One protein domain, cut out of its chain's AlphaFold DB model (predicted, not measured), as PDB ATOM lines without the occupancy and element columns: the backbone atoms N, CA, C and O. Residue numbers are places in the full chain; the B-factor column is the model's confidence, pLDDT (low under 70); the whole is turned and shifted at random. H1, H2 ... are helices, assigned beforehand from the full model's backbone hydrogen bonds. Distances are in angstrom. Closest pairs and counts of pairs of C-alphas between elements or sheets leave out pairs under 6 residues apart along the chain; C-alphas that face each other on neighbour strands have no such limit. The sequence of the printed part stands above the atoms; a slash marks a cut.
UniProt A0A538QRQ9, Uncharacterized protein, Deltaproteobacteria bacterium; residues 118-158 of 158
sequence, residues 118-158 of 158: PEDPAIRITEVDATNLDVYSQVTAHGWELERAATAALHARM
ATOM      1  N   PRO A 118     172.926 162.486 159.533       81.88
ATOM      2  CA  PRO A 118     172.615 163.902 159.369       81.88
ATOM      3  C   PRO A 118     172.777 164.300 157.896       81.88
ATOM      4  O   PRO A 118     173.677 163.822 157.208       81.88
ATOM      5  N   GLU A 119     171.887 165.162 157.406       84.00
ATOM      6  CA  GLU A 119     171.863 165.566 155.991       84.00
ATOM      7  C   GLU A 119     172.960 166.587 155.649       84.00
ATOM      8  O   GLU A 119     173.400 166.661 154.503       84.00
ATOM      9  N   ASP A 120     173.422 167.358 156.639       91.19
ATOM     10  CA  ASP A 120     174.438 168.396 156.466       91.19
ATOM     11  C   ASP A 120     175.846 167.849 156.785       91.19
ATOM     12  O   ASP A 120     176.112 167.489 157.938       91.19
ATOM     13  N   PRO A 121     176.778 167.816 155.810       87.44
ATOM     14  CA  PRO A 121     178.141 167.326 156.020       87.44
ATOM     15  C   PRO A 121     178.976 168.197 156.975       87.44
ATOM     16  O   PRO A 121     180.050 167.769 157.403       87.44
ATOM     17  N   ALA A 122     178.524 169.409 157.319       93.25
ATOM     18  CA  ALA A 122     179.153 170.240 158.341       93.25
ATOM     19  C   ALA A 122     178.869 169.744 159.773       93.25
ATOM     20  O   ALA A 122     179.602 170.101 160.701       93.25
ATOM     21  N   ILE A 123     177.838 168.913 159.971       91.31
ATOM     22  CA  ILE A 123     177.476 168.362 161.279       91.31
ATOM     23  C   ILE A 123     178.374 167.166 161.602       91.31
ATOM     24  O   ILE A 123     178.425 166.176 160.872       91.31
ATOM     25  N   ARG A 124     179.054 167.233 162.750       89.69
ATOM     26  CA  ARG A 124     179.819 166.114 163.314       89.69
ATOM     27  C   ARG A 124     179.070 165.524 164.497       89.69
ATOM     28  O   ARG A 124     178.629 166.261 165.373       89.69
ATOM     29  N   ILE A 125     178.973 164.199 164.527       88.50
ATOM     30  CA  ILE A 125     178.435 163.450 165.663       88.50
ATOM     31  C   ILE A 125     179.616 162.937 166.478       88.50
ATOM     32  O   ILE A 125     180.514 162.292 165.940       88.50
ATOM     33  N   THR A 126     179.612 163.235 167.770       91.50
ATOM     34  CA  THR A 126     180.606 162.755 168.732       91.50
ATOM     35  C   THR A 126     179.887 162.092 169.890       91.50
ATOM     36  O   THR A 126     178.841 162.579 170.323       91.50
ATOM     37  N   GLU A 127     180.451 161.003 170.399       93.31
ATOM     38  CA  GLU A 127     179.963 160.372 171.622       93.31
ATOM     39  C   GLU A 127     180.079 161.346 172.804       93.31
ATOM     40  O   GLU A 127     181.015 162.151 172.873       93.31
ATOM     41  N   VAL A 128     179.093 161.310 173.702       94.38
ATOM     42  CA  VAL A 128     179.129 162.112 174.926       94.38
ATOM     43  C   VAL A 128     180.032 161.412 175.937       94.38
ATOM     44  O   VAL A 128     179.810 160.252 176.267       94.38
ATOM     45  N   ASP A 129     181.028 162.130 176.444       94.69
ATOM     46  CA  ASP A 129     181.972 161.660 177.453       94.69
ATOM     47  C   ASP A 129     182.229 162.742 178.514       94.69
ATOM     48  O   ASP A 129     181.664 163.838 178.482       94.69
ATOM     49  N   ALA A 130     183.115 162.457 179.471       93.25
ATOM     50  CA  ALA A 130     183.441 163.386 180.553       93.25
ATOM     51  C   ALA A 130     183.974 164.754 180.073       93.25
ATOM     52  O   ALA A 130     183.868 165.736 180.806       93.25
ATOM     53  N   THR A 131     184.545 164.839 178.869       95.69
ATOM     54  CA  THR A 131     185.128 166.071 178.318       95.69
ATOM     55  C   THR A 131     184.083 167.005 177.711       95.69
ATOM     56  O   THR A 131     184.300 168.216 177.676       95.69
ATOM     57  N   ASN A 132     182.941 166.470 177.262       95.06
ATOM     58  CA  ASN A 132     181.886 167.238 176.590       95.06
ATOM     59  C   ASN A 132     180.513 167.186 177.304       95.06
ATOM     60  O   ASN A 132     179.572 167.863 176.879       95.06
ATOM     61  N   LEU A 133     180.411 166.465 178.430       94.81
ATOM     62  CA  LEU A 133     179.189 166.304 179.230       94.81
ATOM     63  C   LEU A 133     178.554 167.630 179.673       94.81
ATOM     64  O   LEU A 133     177.326 167.749 179.714       94.81
ATOM     65  N   ASP A 134     179.367 168.632 180.015       94.31
ATOM     66  CA  ASP A 134     178.868 169.941 180.460       94.31
ATOM     67  C   ASP A 134     178.146 170.685 179.325       94.31
ATOM     68  O   ASP A 134     177.054 171.219 179.529       94.31
ATOM     69  N   VAL A 135     178.698 170.626 178.107       94.75
ATOM     70  CA  VAL A 135     178.087 171.214 176.904       94.75
ATOM     71  C   VAL A 135     176.775 170.506 176.584       94.75
ATOM     72  O   VAL A 135     175.754 171.165 176.392       94.75
ATOM     73  N   TYR A 136     176.773 169.170 176.593       94.38
ATOM     74  CA  TYR A 136     175.555 168.382 176.396       94.38
ATOM     75  C   TYR A 136     174.478 168.742 177.431       94.38
ATOM     76  O   TYR A 136     173.328 169.012 177.083       94.38
ATOM     77  N   SER A 137     174.859 168.840 178.706       93.19
ATOM     78  CA  SER A 137     173.947 169.203 179.797       93.19
ATOM     79  C   SER A 137     173.380 170.610 179.645       93.19
ATOM     80  O   SER A 137     172.191 170.815 179.884       93.19
ATOM     81  N   GLN A 138     174.200 171.571 179.217       94.12
ATOM     82  CA  GLN A 138     173.760 172.938 178.951       94.12
ATOM     83  C   GLN A 138     172.748 172.996 177.802       94.12
ATOM     84  O   GLN A 138     171.712 173.644 177.946       94.12
ATOM     85  N   VAL A 139     173.035 172.329 176.680       94.44
ATOM     86  CA  VAL A 139     172.149 172.319 175.506       94.44
ATOM     87  C   VAL A 139     170.816 171.656 175.845       94.44
ATOM     88  O   VAL A 139     169.766 172.222 175.546       94.44
ATOM     89  N   THR A 140     170.840 170.513 176.536       91.19
ATOM     90  CA  THR A 140     169.623 169.830 176.992       91.19
ATOM     91  C   THR A 140     168.821 170.703 177.951       91.19
ATOM     92  O   THR A 140     167.618 170.859 177.765       91.19
ATOM     93  N   ALA A 141     169.464 171.322 178.946       88.69
ATOM     94  CA  ALA A 141     168.759 172.187 179.885       88.69
ATOM     95  C   ALA A 141     168.102 173.382 179.182       88.69
ATOM     96  O   ALA A 141     166.956 173.710 179.475       88.69
ATOM     97  N   HIS A 142     168.791 173.990 178.215       90.06
ATOM     98  CA  HIS A 142     168.243 175.095 177.438       90.06
ATOM     99  C   HIS A 142     167.067 174.659 176.552       90.06
ATOM    100  O   HIS A 142     166.014 175.287 176.593       90.06
ATOM    101  N   GLY A 143     167.224 173.575 175.787       87.38
ATOM    102  CA  GLY A 143     166.201 173.108 174.846       87.38
ATOM    103  C   GLY A 143     164.922 172.597 175.514       87.38
ATOM    104  O   GLY A 143     163.860 172.634 174.900       87.38
ATOM    105  N   TRP A 144     165.019 172.145 176.765       83.38
ATOM    106  CA  TRP A 144     163.898 171.610 177.540       83.38
ATOM    107  C   TRP A 144     163.442 172.529 178.681       83.38
ATOM    108  O   TRP A 144     162.625 172.108 179.500       83.38
ATOM    109  N   GLU A 145     163.974 173.753 178.759       83.38
ATOM    110  CA  GLU A 145     163.676 174.729 179.821       83.38
ATOM    111  C   GLU A 145     163.816 174.127 181.238       83.38
ATOM    112  O   GLU A 145     162.961 174.276 182.117       83.38
ATOM    113  N   LEU A 146     164.910 173.394 181.453       82.00
ATOM    114  CA  LEU A 146     165.231 172.715 182.709       82.00
ATOM    115  C   LEU A 146     166.248 173.488 183.544       82.00
ATOM    116  O   LEU A 146     167.053 174.274 183.043       82.00
ATOM    117  N   GLU A 147     166.278 173.161 184.832       82.81
ATOM    118  CA  GLU A 147     167.318 173.616 185.749       82.81
ATOM    119  C   GLU A 147     168.665 172.962 185.419       82.81
ATOM    120  O   GLU A 147     168.844 171.751 185.581       82.81
ATOM    121  N   ARG A 148     169.655 173.772 185.020       83.88
ATOM    122  CA  ARG A 148     170.981 173.295 184.582       83.88
ATOM    123  C   ARG A 148     171.652 172.378 185.605       83.88
ATOM    124  O   ARG A 148     172.234 171.366 185.226       83.88
ATOM    125  N   ALA A 149     171.580 172.725 186.892       82.12
ATOM    126  CA  ALA A 149     172.206 171.941 187.955       82.12
ATOM    127  C   ALA A 149     171.571 170.545 188.096       82.12
ATOM    128  O   ALA A 149     172.290 169.555 188.226       82.12
ATOM    129  N   ALA A 150     170.240 170.456 188.007       78.31
ATOM    130  CA  ALA A 150     169.523 169.185 188.058       78.31
ATOM    131  C   ALA A 150     169.811 168.329 186.811       78.31
ATOM    132  O   ALA A 150     170.080 167.135 186.932       78.31
ATOM    133  N   THR A 151     169.841 168.944 185.625       82.94
ATOM    134  CA  THR A 151     170.187 168.265 184.366       82.94
ATOM    135  C   THR A 151     171.622 167.734 184.372       82.94
ATOM    136  O   THR A 151     171.852 166.587 184.004       82.94
ATOM    137  N   ALA A 152     172.591 168.521 184.847       85.94
ATOM    138  CA  ALA A 152     173.979 168.071 184.960       85.94
ATOM    139  C   ALA A 152     174.125 166.901 185.949       85.94
ATOM    140  O   ALA A 152     174.820 165.928 185.661       85.94
ATOM    141  N   ALA A 153     173.428 166.953 187.090       81.94
ATOM    142  CA  ALA A 153     173.425 165.865 188.067       81.94
ATOM    143  C   ALA A 153     172.793 164.573 187.518       81.94
ATOM    144  O   ALA A 153     173.244 163.483 187.871       81.94
ATOM    145  N   LEU A 154     171.777 164.686 186.654       82.38
ATOM    146  CA  LEU A 154     171.192 163.550 185.943       82.38
ATOM    147  C   LEU A 154     172.212 162.909 184.995       82.38
ATOM    148  O   LEU A 154     172.424 161.702 185.059       82.38
ATOM    149  N   HIS A 155     172.859 163.708 184.144       88.00
ATOM    150  CA  HIS A 155     173.788 163.187 183.143       88.00
ATOM    151  C   HIS A 155     175.080 162.628 183.745       88.00
ATOM    152  O   HIS A 155     175.614 161.661 183.224       88.00
ATOM    153  N   ALA A 156     175.549 163.157 184.878       85.81
ATOM    154  CA  ALA A 156     176.710 162.612 185.590       85.81
ATOM    155  C   ALA A 156     176.486 161.198 186.172       85.81
ATOM    156  O   ALA A 156     177.423 160.597 186.697       85.81
ATOM    157  N   ARG A 157     175.246 160.687 186.139       78.06
ATOM    158  CA  ARG A 157     174.861 159.351 186.625       78.06
ATOM    159  C   ARG A 157     174.518 158.366 185.499       78.06
ATOM    160  O   ARG A 157     174.140 157.234 185.814       78.06
ATOM    161  N   MET A 158     174.560 158.813 184.242       70.00
ATOM    162  CA  MET A 158     174.391 157.972 183.050       70.00
ATOM    163  C   MET A 158     175.718 157.310 182.697       70.00
ATOM    164  O   MET A 158     175.661 156.111 182.352       70.00
TER     165      MET A 158
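Overview. This is residues 118 to 158 of the 158 residues of an uncharacterized protein of Deltaproteobacteria bacterium (UniProt A0A538QRQ9). A long tail, of which residues 118 to 127 stick out free, leads into a small body of two helices, H1 and the shorter H2, packed on each other at a steep angle. The 41 printed residues hold these two named helices and no named strand; the class is all helix, with under half of the residues in named elements. The whole is loose, with a radius of gyration of the C-alphas of 11.7 A, and spans 33 by 22 by 13 A.

Along the chain. Begin at C-alpha 118 at (172.615, 163.902, 159.369); residues 118 to 132 hold no named element. Find C-alpha 133 at (179.189, 166.304, 179.230), where H1, residues 133 to 143, begins; it runs 15.3 A. H2, residues 148 to 155, runs 10.6 A to C-alpha 155 at (173.788, 163.187, 183.143).

Arrangement. Look at Ser 137 and Ala 152, where H1 and H2 touch: their C-alphas, the closest of the two helices, are 5.3 A apart. The helices run opposite ways at a steep tilt of 58 degrees. In H1 and H2 every O i to N i+4 pair is within hydrogen-bond range.

Size, cuts and confidence. The C-alphas farthest apart, those of Pro 121 and Ala 150, are 33.2 A apart. The printed part has no cut, and the link from H1 to H2 is tight. No printed residue has a pLDDT under 70.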